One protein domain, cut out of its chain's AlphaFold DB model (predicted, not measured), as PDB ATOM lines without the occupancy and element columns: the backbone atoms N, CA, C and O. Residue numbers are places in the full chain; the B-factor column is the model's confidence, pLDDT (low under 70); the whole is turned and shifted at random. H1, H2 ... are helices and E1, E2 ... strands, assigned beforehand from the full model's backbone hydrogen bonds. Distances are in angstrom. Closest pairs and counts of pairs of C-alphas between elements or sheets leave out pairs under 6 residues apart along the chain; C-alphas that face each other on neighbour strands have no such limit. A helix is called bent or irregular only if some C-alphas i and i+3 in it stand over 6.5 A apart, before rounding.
ATOM      1  N   LEU A  13      -7.814  30.764 -28.022       94.94
ATOM      2  CA  LEU A  13      -7.667  29.592 -28.873       94.94
ATOM      3  C   LEU A  13      -9.041  28.983 -29.159       94.94
ATOM      4  O   LEU A  13      -9.802  28.695 -28.238       94.94
ATOM      5  N   TYR A  14      -9.331  28.734 -30.430       95.56
ATOM      6  CA  TYR A  14     -10.501  27.973 -30.858       95.56
ATOM      7  C   TYR A  14     -10.134  26.987 -31.970       95.56
ATOM      8  O   TYR A  14      -9.017  26.984 -32.486       95.56
ATOM      9  N   PHE A  15     -11.066  26.104 -32.323       96.00
ATOM     10  CA  PHE A  15     -10.808  24.979 -33.217       96.00
ATOM     11  C   PHE A  15     -11.808  24.950 -34.371       96.00
ATOM     12  O   PHE A  15     -13.007  24.801 -34.153       96.00
ATOM     13  N   ASN A  16     -11.307  25.029 -35.605       95.81
ATOM     14  CA  ASN A  16     -12.128  24.895 -36.808       95.81
ATOM     15  C   ASN A  16     -12.084  23.456 -37.343       95.81
ATOM     16  O   ASN A  16     -10.986  22.942 -37.576       95.81
ATOM     17  N   PRO A  17     -13.226  22.794 -37.599       95.94
ATOM     18  CA  PRO A  17     -13.231  21.447 -38.159       95.94
ATOM     19  C   PRO A  17     -12.735  21.447 -39.611       95.94
ATOM     20  O   PRO A  17     -13.140  22.272 -40.432       95.94
ATOM     21  N   LYS A  18     -11.872  20.491 -39.963       92.19
ATOM     22  CA  LYS A  18     -11.474  20.223 -41.353       92.19
ATOM     23  C   LYS A  18     -12.421  19.179 -41.943       92.19
ATOM     24  O   LYS A  18     -12.060  18.017 -42.083       92.19
ATOM     25  N   THR A  19     -13.628  19.611 -42.304       94.00
ATOM     26  CA  THR A  19     -14.728  18.755 -42.804       94.00
ATOM     27  C   THR A  19     -14.400  17.941 -44.060       94.00
ATOM     28  O   THR A  19     -15.072  16.960 -44.342       94.00
ATOM     29  N   HIS A  20     -13.361  18.323 -44.801       90.25
ATOM     30  CA  HIS A  20     -12.894  17.650 -46.014       90.25
ATOM     31  C   HIS A  20     -11.822  16.570 -45.759       90.25
ATOM     32  O   HIS A  20     -11.219  16.091 -46.714       90.25
ATOM     33  N   LYS A  21     -11.506  16.240 -44.498       88.44
ATOM     34  CA  LYS A  21     -10.517  15.209 -44.139       88.44
ATOM     35  C   LYS A  21     -11.162  14.107 -43.304       88.44
ATOM     36  O   LYS A  21     -12.008  14.391 -42.455       88.44
ATOM     37  N   ASP A  22     -10.698  12.876 -43.502       92.31
ATOM     38  CA  ASP A  22     -11.151  11.713 -42.736       92.31
ATOM     39  C   ASP A  22     -10.955  11.923 -41.232       92.31
ATOM     40  O   ASP A  22      -9.940  12.464 -40.788       92.31
ATOM     41  N   GLY A  23     -11.955  11.522 -40.443       91.94
ATOM     42  CA  GLY A  23     -11.970  11.730 -38.993       91.94
ATOM     43  C   GLY A  23     -12.223  13.177 -38.547       91.94
ATOM     44  O   GLY A  23     -12.200  13.434 -37.349       91.94
ATOM     45  N   ILE A  24     -12.469  14.110 -39.481       87.88
ATOM     46  CA  ILE A  24     -12.799  15.527 -39.229       87.88
ATOM     47  C   ILE A  24     -11.836  16.162 -38.200       87.88
ATOM     48  O   ILE A  24     -12.255  16.671 -37.159       87.88
ATOM     49  N   PRO A  25     -10.513  16.139 -38.453       92.94
ATOM     50  CA  PRO A  25      -9.545  16.721 -37.535       92.94
ATOM     51  C   PRO A  25      -9.768  18.228 -37.399       92.94
ATOM     52  O   PRO A  25     -10.229  18.900 -38.324       92.94
ATOM     53  N   VAL A  26      -9.368  18.791 -36.265       93.50
ATOM     54  CA  VAL A  26      -9.494  20.228 -36.006       93.50
ATOM     55  C   VAL A  26      -8.251  21.013 -36.438       93.50
ATOM     56  O   VAL A  26      -7.133  20.497 -36.490       93.50
ATOM     57  N   ARG A  27      -8.437  22.290 -36.781       92.12
ATOM     58  CA  ARG A  27      -7.374  23.283 -36.942       92.12
ATOM     59  C   ARG A  27      -7.411  24.218 -35.729       92.12
ATOM     60  O   ARG A  27      -8.381  24.970 -35.635       92.12
ATOM     61  N   PRO A  28      -6.410  24.186 -34.832       93.19
ATOM     62  CA  PRO A  28      -6.282  25.215 -33.808       93.19
ATOM     63  C   PRO A  28      -6.044  26.569 -34.480       93.19
ATOM     64  O   PRO A  28      -5.229  26.664 -35.400       93.19
ATOM     65  N   ILE A  29      -6.770  27.590 -34.042       94.38
ATOM     66  CA  ILE A  29      -6.623  28.980 -34.464       94.38
ATOM     67  C   ILE A  29      -6.532  29.835 -33.210       94.38
ATOM     68  O   ILE A  29      -7.407  29.781 -32.348       94.38
ATOM     69  N   GLU A  30      -5.483  30.639 -33.129       92.94
ATOM     70  CA  GLU A  30      -5.382  31.684 -32.126       92.94
ATOM     71  C   GLU A  30      -5.966  32.978 -32.709       92.94
ATOM     72  O   GLU A  30      -5.571  33.447 -33.776       92.94
ATOM     73  N   SER A  31      -6.998  33.499 -32.050       91.38
ATOM     74  CA  SER A  31      -7.619  34.771 -32.392       91.38
ATOM     75  C   SER A  31      -6.912  35.885 -31.638       91.38
ATOM     76  O   SER A  31      -7.049  35.986 -30.420       91.38
ATOM     77  N   THR A  32      -6.199  36.746 -32.361       90.44
ATOM     78  CA  THR A  32      -5.579  37.966 -31.813       90.44
ATOM     79  C   THR A  32      -6.371  39.226 -32.141       90.44
ATOM     80  O   THR A  32      -5.838  40.339 -32.061       90.44
ATOM     81  N   ILE A  33      -7.628  39.094 -32.570       86.50
ATOM     82  CA  ILE A  33      -8.464  40.256 -32.876       86.50
ATOM     83  C   ILE A  33      -8.553  41.111 -31.602       86.50
ATOM     84  O   ILE A  33      -8.763  40.590 -30.517       86.50
ATOM     85  N   HIS A  34      -8.267  42.411 -31.724       85.06
ATOM     86  CA  HIS A  34      -8.160  43.356 -30.600       85.06
ATOM     87  C   HIS A  34      -7.089  43.041 -29.535       85.06
ATOM     88  O   HIS A  34      -6.973  43.779 -28.558       85.06
ATOM     89  N   ALA A  35      -6.231  42.037 -29.738       87.88
ATOM     90  CA  ALA A  35      -5.120  41.771 -28.834       87.88
ATOM     91  C   ALA A  35      -4.058  42.876 -28.896       87.88
ATOM     92  O   ALA A  35      -3.780  43.463 -29.951       87.88
ATOM     93  N   SER A  36      -3.400  43.114 -27.760       85.31
ATOM     94  CA  SER A  36      -2.305  44.084 -27.632       85.31
ATOM     95  C   SER A  36      -1.158  43.817 -28.619       85.31
ATOM     96  O   SER A  36      -0.527  44.757 -29.112       85.31
ATOM     97  N   THR A  37      -0.940  42.549 -28.977       88.88
ATOM     98  CA  THR A  37       0.088  42.096 -29.921       88.88
ATOM     99  C   THR A  37      -0.212  42.469 -31.369       88.88
ATOM    100  O   THR A  37       0.721  42.670 -32.136       88.88
ATOM    101  N   THR A  38      -1.471  42.683 -31.766       87.50
ATOM    102  CA  THR A  38      -1.830  42.930 -33.176       87.50
ATOM    103  C   THR A  38      -1.142  44.165 -33.765       87.50
ATOM    104  O   THR A  38      -0.704  44.154 -34.918       87.50
ATOM    105  N   LYS A  39      -1.007  45.249 -32.988       86.19
ATOM    106  CA  LYS A  39      -0.286  46.453 -33.441       86.19
ATOM    107  C   LYS A  39       1.222  46.208 -33.540       86.19
ATOM    108  O   LYS A  39       1.848  46.737 -34.455       86.19
ATOM    109  N   ILE A  40       1.774  45.397 -32.636       90.81
ATOM    110  CA  ILE A  40       3.186  45.002 -32.640       90.81
ATOM    111  C   ILE A  40       3.467  44.133 -33.869       90.81
ATOM    112  O   ILE A  40       4.360  44.463 -34.639       90.81
ATOM    113  N   SER A  41       2.647  43.115 -34.139       91.44
ATOM    114  CA  SER A  41       2.789  42.251 -35.318       91.44
ATOM    115  C   SER A  41       2.714  43.043 -36.624       91.44
ATOM    116  O   SER A  41       3.531  42.835 -37.511       91.44
ATOM    117  N   LYS A  42       1.801  44.022 -36.738       91.19
ATOM    118  CA  LYS A  42       1.734  44.916 -37.912       91.19
ATOM    119  C   LYS A  42       2.961  45.813 -38.062       91.19
ATOM    120  O   LYS A  42       3.309  46.188 -39.177       91.19
ATOM    121  N   PHE A  43       3.568  46.230 -36.955       93.94
ATOM    122  CA  PHE A  43       4.810  46.994 -36.989       93.94
ATOM    123  C   PHE A  43       5.983  46.111 -37.427       93.94
ATOM    124  O   PHE A  43       6.725  46.507 -38.320       93.94
ATOM    125  N   LEU A  44       6.091  44.901 -36.872       94.56
ATOM    126  CA  LEU A  44       7.105  43.921 -37.257       94.56
ATOM    127  C   LEU A  44       6.968  43.498 -38.724       94.56
ATOM    128  O   LEU A  44       7.977  43.450 -39.416       94.56
ATOM    129  N   ASP A  45       5.749  43.298 -39.239       94.75
ATOM    130  CA  ASP A  45       5.522  42.982 -40.661       94.75
ATOM    131  C   ASP A  45       6.157  44.030 -41.581       94.75
ATOM    132  O   ASP A  45       6.790  43.680 -42.570       94.75
ATOM    133  N   LYS A  46       6.085  45.320 -41.226       96.25
ATOM    134  CA  LYS A  46       6.723  46.389 -42.013       96.25
ATOM    135  C   LYS A  46       8.246  46.301 -42.018       96.25
ATOM    136  O   LYS A  46       8.856  46.680 -43.010       96.25
ATOM    137  N   ILE A  47       8.843  45.844 -40.920       95.50
ATOM    138  CA  ILE A  47      10.296  45.685 -40.790       95.50
ATOM    139  C   ILE A  47      10.767  44.432 -41.533       95.50
ATOM    140  O   ILE A  47      11.816  44.464 -42.165       95.50
ATOM    141  N   LEU A  48       9.988  43.351 -41.482       92.38
ATOM    142  CA  LEU A  48      10.327  42.067 -42.098       92.38
ATOM    143  C   LEU A  48       9.991  42.015 -43.597       92.38
ATOM    144  O   LEU A  48      10.614  41.259 -44.340       92.38
ATOM    145  N   ARG A  49       9.032  42.824 -44.071       94.56
ATOM    146  CA  ARG A  49       8.588  42.838 -45.476       94.56
ATOM    147  C   ARG A  49       9.734  43.002 -46.483       94.56
ATOM    148  O   ARG A  49       9.730  42.236 -47.441       94.56
ATOM    149  N   PRO A  50      10.711  43.913 -46.300       95.50
ATOM    150  CA  PRO A  50      11.833  44.039 -47.226       95.50
ATOM    151  C   PRO A  50      12.657  42.754 -47.375       95.50
ATOM    152  O   PRO A  50      13.097  42.452 -48.477       95.50
ATOM    153  N   ILE A  51      12.820  41.969 -46.302       92.50
ATOM    154  CA  ILE A  51      13.546  40.688 -46.343       92.50
ATOM    155  C   ILE A  51      12.766  39.680 -47.192       92.50
ATOM    156  O   ILE A  51      13.329  39.026 -48.065       92.50
ATOM    157  N   PHE A  52      11.449  39.595 -46.982       91.81
ATOM    158  CA  PHE A  52      10.581  38.761 -47.814       91.81
ATOM    159  C   PHE A  52      10.615  39.192 -49.288       91.81
ATOM    160  O   PHE A  52      10.694  38.343 -50.176       91.81
ATOM    161  N   ASP A  53      10.553  40.502 -49.545       93.88
ATOM    162  CA  ASP A  53      10.574  41.049 -50.899       93.88
ATOM    163  C   ASP A  53      11.896  40.738 -51.625       93.88
ATOM    164  O   ASP A  53      11.860  40.453 -52.817       93.88
ATOM    165  N   ASP A  54      13.030  40.747 -50.914       92.88
ATOM    166  CA  ASP A  54      14.357  40.416 -51.456       92.88
ATOM    167  C   ASP A  54      14.558  38.907 -51.672       92.88
ATOM    168  O   ASP A  54      15.094  38.488 -52.695       92.88
ATOM    169  N   LYS A  55      14.132  38.068 -50.717       90.06
ATOM    170  CA  LYS A  55      14.466  36.631 -50.712       90.06
ATOM    171  C   LYS A  55      13.419  35.723 -51.346       90.06
ATOM    172  O   LYS A  55      13.774  34.684 -51.897       90.06
ATOM    173  N   CYS A  56      12.140  36.069 -51.239       91.00
ATOM    174  CA  CYS A  56      11.048  35.117 -51.479       91.00
ATOM    175  C   CYS A  56      10.084  35.549 -52.584       91.00
ATOM    176  O   CYS A  56       9.322  34.725 -53.089       91.00
ATOM    177  N   LYS A  57      10.073  36.829 -52.961       89.69
ATOM    178  CA  LYS A  57       9.060  37.378 -53.869       89.69
ATOM    179  C   LYS A  57       9.060  36.734 -55.248       89.69
ATOM    180  O   LYS A  57       7.990  36.437 -55.767       89.69
ATOM    181  N   ASP A  58      10.239  36.464 -55.798       88.69
ATOM    182  CA  ASP A  58      10.386  35.912 -57.150       88.69
ATOM    183  C   ASP A  58       9.891  34.463 -57.270       88.69
ATOM    184  O   ASP A  58       9.570  33.999 -58.364       88.69
ATOM    185  N   THR A  59       9.809  33.742 -56.150       89.56
ATOM    186  CA  THR A  59       9.352  32.344 -56.093       89.56
ATOM    187  C   THR A  59       7.968  32.194 -55.467       89.56
ATOM    188  O   THR A  59       7.390  31.106 -55.512       89.56
ATOM    189  N   THR A  60       7.403  33.270 -54.910       92.81
ATOM    190  CA  THR A  60       6.106  33.241 -54.233       92.81
ATOM    191  C   THR A  60       4.988  33.709 -55.154       92.81
ATOM    192  O   THR A  60       4.992  34.824 -55.667       92.81
ATOM    193  N   ILE A  61       3.957  32.876 -55.287       93.50
ATOM    194  CA  ILE A  61       2.708  33.237 -55.953       93.50
ATOM    195  C   ILE A  61       1.673  33.606 -54.889       93.50
ATOM    196  O   ILE A  61       1.321  32.783 -54.048       93.50
ATOM    197  N   ILE A  62       1.195  34.850 -54.926       90.81
ATOM    198  CA  ILE A  62       0.303  35.408 -53.896       90.81
ATOM    199  C   ILE A  62      -1.167  35.008 -54.076       90.81
ATOM    200  O   ILE A  62      -1.902  34.918 -53.094       90.81
ATOM    201  N   ASP A  63      -1.602  34.771 -55.315       93.69
ATOM    202  CA  ASP A  63      -2.981  34.423 -55.648       93.69
ATOM    203  C   ASP A  63      -3.100  33.732 -57.022       93.69
ATOM    204  O   ASP A  63      -2.129  33.576 -57.773       93.69
ATOM    205  N   GLY A  64      -4.321  33.306 -57.361       94.50
ATOM    206  CA  GLY A  64      -4.606  32.625 -58.625       94.50
ATOM    207  C   GLY A  64      -4.436  33.507 -59.867       94.50
ATOM    208  O   GLY A  64      -4.029  33.012 -60.916       94.50
ATOM    209  N   ALA A  65      -4.699  34.812 -59.769       95.31
ATOM    210  CA  ALA A  65      -4.533  35.732 -60.895       95.31
ATOM    211  C   ALA A  65      -3.047  35.928 -61.242       95.31
ATOM    212  O   ALA A  65      -2.657  35.935 -62.414       95.31
ATOM    213  N   SER A  66      -2.206  36.008 -60.213       93.25
ATOM    214  CA  SER A  66      -0.751  36.060 -60.314       93.25
ATOM    215  C   SER A  66      -0.214  34.761 -60.910       93.25
ATOM    216  O   SER A  66       0.593  34.807 -61.835       93.25
ATOM    217  N   LEU A  67      -0.737  33.604 -60.479       94.38
ATOM    218  CA  LEU A  67      -0.366  32.306 -61.054       94.38
ATOM    219  C   LEU A  67      -0.608  32.252 -62.568       94.38
ATOM    220  O   LEU A  67       0.287  31.893 -63.329       94.38
ATOM    221  N   ILE A  68      -1.813  32.622 -63.014       95.12
ATOM    222  CA  ILE A  68      -2.175  32.612 -64.439       95.12
ATOM    223  C   ILE A  68      -1.277  33.569 -65.227       95.12
ATOM    224  O   ILE A  68      -0.842  33.246 -66.339       95.12
ATOM    225  N   THR A  69      -0.973  34.732 -64.649       94.06
ATOM    226  CA  THR A  69      -0.079  35.725 -65.248       94.06
ATOM    227  C   THR A  69       1.326  35.156 -65.452       94.06
ATOM    228  O   THR A  69       1.869  35.256 -66.557       94.06
ATOM    229  N   GLU A  70       1.896  34.500 -64.440       92.19
ATOM    230  CA  GLU A  70       3.215  33.871 -64.543       92.19
ATOM    231  C   GLU A  70       3.223  32.702 -65.533       92.19
ATOM    232  O   GLU A  70       4.062  32.666 -66.436       92.19
ATOM    233  N   LEU A  71       2.241  31.798 -65.475       93.88
ATOM    234  CA  LEU A  71       2.129  30.694 -66.436       93.88
ATOM    235  C   LEU A  71       1.998  31.198 -67.881       93.88
ATOM    236  O   LEU A  71       2.613  30.647 -68.796       93.88
ATOM    237  N   SER A  72       1.273  32.296 -68.095       94.62
ATOM    238  CA  SER A  72       1.160  32.931 -69.412       94.62
ATOM    239  C   SER A  72       2.505  33.453 -69.922       94.62
ATOM    240  O   SER A  72       2.783  33.354 -71.118       94.62
ATOM    241  N   LYS A  73       3.369  33.982 -69.043       93.62
ATOM    242  CA  LYS A  73       4.737  34.386 -69.414       93.62
ATOM    243  C   LYS A  73       5.575  33.176 -69.828       93.62
ATOM    244  O   LYS A  73       6.281  33.258 -70.831       93.62
ATOM    245  N   TYR A  74       5.475  32.059 -69.107       92.75
ATOM    246  CA  TYR A  74       6.161  30.812 -69.466       92.75
ATOM    247  C   TYR A  74       5.682  30.276 -70.819       92.75
ATOM    248  O   TYR A  74       6.504  29.898 -71.656       92.75
ATOM    249  N   ASN A  75       4.372  30.323 -71.075       94.56
ATOM    250  CA  ASN A  75       3.797  29.933 -72.359       94.56
ATOM    251  C   ASN A  75       4.323  30.802 -73.512       94.56
ATOM    252  O   ASN A  75       4.811  30.283 -74.510       94.56
ATOM    253  N   LYS A  76       4.299  32.134 -73.350       95.88
ATOM    254  CA  LYS A  76       4.805  33.090 -74.354       95.88
ATOM    255  C   LYS A  76       6.292  32.900 -74.665       95.88
ATOM    256  O   LYS A  76       6.715  33.163 -75.783       95.88
ATOM    257  N   LYS A  77       7.079  32.435 -73.690       95.50
ATOM    258  CA  LYS A  77       8.500  32.092 -73.857       95.50
ATOM    259  C   LYS A  77       8.724  30.702 -74.480       95.50
ATOM    260  O   LYS A  77       9.871  30.296 -74.628       95.50
ATOM    261  N   GLY A  78       7.665  29.956 -74.807       94.69
ATOM    262  CA  GLY A  78       7.759  28.591 -75.336       94.69
ATOM    263  C   GLY A  78       8.261  27.561 -74.317       94.69
ATOM    264  O   GLY A  78       8.742  26.496 -74.702       94.69
ATOM    265  N   LEU A  79       8.184  27.876 -73.018       93.62
ATOM    266  CA  LEU A  79       8.671  27.005 -71.942       93.62
ATOM    267  C   LEU A  79       7.642  25.940 -71.540       93.62
ATOM    268  O   LEU A  79       8.027  24.893 -71.029       93.62
ATOM    269  N   LEU A  80       6.351  26.175 -71.807       94.12
ATOM    270  CA  LEU A  80       5.293  25.180 -71.614       94.12
ATOM    271  C   LEU A  80       5.193  24.272 -72.843       94.12
ATOM    272  O   LEU A  80       4.457  24.535 -73.790       94.12
ATOM    273  N   LYS A  81       5.967  23.190 -72.828       93.75
ATOM    274  CA  LYS A  81       5.929  22.126 -73.840       93.75
ATOM    275  C   LYS A  81       4.811  21.121 -73.539       93.75
ATOM    276  O   LYS A  81       4.469  20.958 -72.368       93.75
ATOM    277  N   PRO A  82       4.332  20.348 -74.530       93.69
ATOM    278  CA  PRO A  82       3.405  19.234 -74.290       93.69
ATOM    279  C   PRO A  82       3.923  18.190 -73.288       93.69
ATOM    280  O   PRO A  82       3.139  17.495 -72.656       93.69
ATOM    281  N   THR A  83       5.244  18.091 -73.124       95.00
ATOM    282  CA  THR A  83       5.911  17.202 -72.162       95.00
ATOM    283  C   THR A  83       6.104  17.823 -70.774       95.00
ATOM    284  O   THR A  83       6.742  17.215 -69.917       95.00
ATOM    285  N   THR A  84       5.608  19.042 -70.540       93.81
ATOM    286  CA  THR A  84       5.748  19.726 -69.248       93.81
ATOM    287  C   THR A  84       4.861  19.055 -68.214       93.81
ATOM    288  O   THR A  84       3.645  18.984 -68.380       93.81
ATOM    289  N   LEU A  85       5.471  18.594 -67.125       94.69
ATOM    290  CA  LEU A  85       4.763  17.991 -66.008       94.69
ATOM    291  C   LEU A  85       4.431  19.059 -64.962       94.69
ATOM    292  O   LEU A  85       5.312  19.788 -64.510       94.69
ATOM    293  N   PHE A  86       3.173  19.104 -64.533       93.38
ATOM    294  CA  PHE A  86       2.764  19.886 -63.371       93.38
ATOM    295  C   PHE A  86       2.777  18.983 -62.140       93.38
ATOM    296  O   PHE A  86       2.110  17.952 -62.115       93.38
ATOM    297  N   CYS A  87       3.544  19.377 -61.126       94.94
ATOM    298  CA  CYS A  87       3.616  18.684 -59.844       94.94
ATOM    299  C   CYS A  87       3.046  19.581 -58.753       94.94
ATOM    300  O   CYS A  87       3.328  20.779 -58.723       94.94
ATOM    301  N   THR A  88       2.275  18.998 -57.842       94.38
ATOM    302  CA  THR A  88       1.770  19.692 -56.659       94.38
ATOM    303  C   THR A  88       2.256  18.981 -55.407       94.38
ATOM    304  O   THR A  88       2.267  17.753 -55.326       94.38
ATOM    305  N   PHE A  89       2.677  19.774 -54.427       94.31
ATOM    306  CA  PHE A  89       3.127  19.293 -53.127       94.31
ATOM    307  C   PHE A  89       2.350  20.042 -52.045       94.31
ATOM    308  O   PHE A  89       2.204  21.262 -52.123       94.31
ATOM    309  N   ASP A  90       1.846  19.312 -51.051       90.31
ATOM    310  CA  ASP A  90       1.166  19.882 -49.884       90.31
ATOM    311  C   ASP A  90       2.086  19.788 -48.663       90.31
ATOM    312  O   ASP A  90       2.463  18.691 -48.238       90.31
ATOM    313  N   ILE A  91       2.448  20.939 -48.093       90.81
ATOM    314  CA  ILE A  91       3.256  21.001 -46.873       90.81
ATOM    315  C   ILE A  91       2.327  20.845 -45.669       90.81
ATOM    316  O   ILE A  91       1.448  21.670 -45.409       90.81
ATOM    317  N   ARG A  92       2.545  19.792 -44.879       87.50
ATOM    318  CA  ARG A  92       1.774  19.550 -43.655       87.50
ATOM    319  C   ARG A  92       2.320  20.386 -42.502       87.50
ATOM    320  O   ARG A  92       3.525  20.475 -42.317       87.50
ATOM    321  N   ASN A  93       1.415  20.916 -41.677       85.69
ATOM    322  CA  ASN A  93       1.743  21.541 -40.389       85.69
ATOM    323  C   ASN A  93       2.754  22.704 -40.469       85.69
ATOM    324  O   ASN A  93       3.519  22.900 -39.531       85.69
ATOM    325  N   LEU A  94       2.720  23.492 -41.554       89.38
ATOM    326  CA  LEU A  94       3.678  24.570 -41.838       89.38
ATOM    327  C   LEU A  94       4.003  25.448 -40.616       89.38
ATOM    328  O   LEU A  94       5.164  25.572 -40.257       89.38
ATOM    329  N   TYR A  95       2.989  26.001 -39.945       87.56
ATOM    330  CA  TYR A  95       3.201  26.920 -38.818       87.56
ATOM    331  C   TYR A  95       3.782  26.257 -37.565       87.56
ATOM    332  O   TYR A  95       4.549  26.885 -36.846       87.56
ATOM    333  N   THR A  96       3.422  25.005 -37.280       87.19
ATOM    334  CA  THR A  96       3.866  24.313 -36.057       87.19
ATOM    335  C   THR A  96       5.197  23.587 -36.237       87.19
ATOM    336  O   THR A  96       5.722  23.055 -35.269       87.19
ATOM    337  N   MET A  97       5.711  23.525 -37.466       91.50
ATOM    338  CA  MET A  97       6.957  22.841 -37.827       91.50
ATOM    339  C   MET A  97       8.027  23.820 -38.329       91.50
ATOM    340  O   MET A  97       8.959  23.399 -39.009       91.50
ATOM    341  N   LEU A  98       7.891  25.120 -38.036       89.75
ATOM    342  CA  LEU A  98       8.919  26.097 -38.386       89.75
ATOM    343  C   LEU A  98      10.196  25.833 -37.567       89.75
ATOM    344  O   LEU A  98      10.114  25.829 -36.332       89.75
ATOM    345  N   PRO A  99      11.350  25.627 -38.229       91.81
ATOM    346  CA  PRO A  99      12.624  25.371 -37.568       91.81
ATOM    347  C   PRO A  99      13.117  26.660 -36.900       91.81
ATOM    348  O   PRO A  99      13.516  27.605 -37.576       91.81
ATOM    349  N   GLN A 100      12.969  26.749 -35.575       89.81
ATOM    350  CA  GLN A 100      13.138  28.011 -34.846       89.81
ATOM    351  C   GLN A 100      14.579  28.523 -34.900       89.81
ATOM    352  O   GLN A 100      14.780  29.692 -35.211       89.81
ATOM    353  N   GLU A 101      15.557  27.651 -34.645       93.00
ATOM    354  CA  GLU A 101      16.979  28.014 -34.620       93.00
ATOM    355  C   GLU A 101      17.427  28.525 -35.992       93.00
ATOM    356  O   GLU A 101      17.933  29.633 -36.120       93.00
ATOM    357  N   GLU A 102      17.105  27.781 -37.047       89.88
ATOM    358  CA  GLU A 102      17.446  28.135 -38.421       89.88
ATOM    359  C   GLU A 102      16.731  29.405 -38.899       89.88
ATOM    360  O   GLU A 102      17.235  30.100 -39.775       89.88
ATOM    361  N   THR A 103      15.559  29.724 -38.337       87.12
ATOM    362  CA  THR A 103      14.819  30.951 -38.673       87.12
ATOM    363  C   THR A 103      15.471  32.195 -38.067       87.12
ATOM    364  O   THR A 103      15.337  33.279 -38.632       87.12
ATOM    365  N   LEU A 104      16.164  32.066 -36.931       87.56
ATOM    366  CA  LEU A 104      16.845  33.189 -36.278       87.56
ATOM    367  C   LEU A 104      18.127  33.619 -37.007       87.56
ATOM    368  O   LEU A 104      18.559  34.756 -36.827       87.56
ATOM    369  N   ASP A 105      18.685  32.745 -37.845       85.94
ATOM    370  CA  ASP A 105      19.910  32.982 -38.621       85.94
ATOM    371  C   ASP A 105      19.657  33.566 -40.034       85.94
ATOM    372  O   ASP A 105      20.597  33.695 -40.825       85.94
ATOM    373  N   ILE A 106      18.401  33.902 -40.371       73.81
ATOM    374  CA  ILE A 106      17.987  34.510 -41.657       73.81
ATOM    375  C   ILE A 106      18.216  36.024 -41.654       73.81
ATOM    376  O   ILE A 106      18.765  36.528 -42.665       73.81
TER     377      ILE A 106
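This is residues 13 to 106 of the 106 residues of the protein "Hypothetical protein" of Rotaria socialis (UniProt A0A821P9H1). The chain makes a loose, open loop round a nearly empty middle: a two-strand hairpin, E1 and E2, leads into the long kinked helix H1, then H2, and a long stretch without a named element, residues 77 to 93, runs back from the end of H2 to the short helices H3 and H4. No helix touches another. The printed part has 94 residues with two strands and four helices, in the order E1, E2, H1, H2, H3, H4; the sheet, E1 - E2, is antiparallel and the class is mixed, helices and strands. The whole is only just loose, close to extended, with a radius of gyration of the C-alphas of 18.6 A and spans of 51 by 40 by 27 A.

E1, residues 13 to 17, begins with C-alpha 13 at (-7.667, 29.592, -28.873) and is 13.5 A long. E2, residues 26 to 31, measures 15.1 A. H1, residues 36 to 55, measures 29.5 A, with a kink of 43 degrees near residue 47; it is irregular, but only just, with C-alphas 47 and 50 6.8 A apart. H2, residues 64 to 76, measures 18.3 A and ends with C-alpha 76 at (4.805, 33.090, -74.354). H3 is residues 94 to 97, 5.5 A, and H4 is residues 100 to 104, 6.5 A, ending with C-alpha 104 at (16.845, 33.189, -36.278).

E1 and E2 form a hairpin, antiparallel at 144 degrees; N 14 and O 29 are within hydrogen-bond range at 2.9 A, as are N 27 and O 16 at 2.7 A. E1 and E2 are apart from H2, H3 and H4. H1 and H2 are apart, and so are H3 and H4. Every O i to N i+4 pair is within hydrogen-bond range in H2 and H4, and 12 of 16 in H1; H3 is too short for such a pair.

The C-alphas of Ser 36 and Pro 82, the two farthest apart, are 53.2 A from each other. The link from H2 to H3 is long, and its residues 81 to 92 stand free. The printed part has no cut, and no printed residue has a pLDDT under 70.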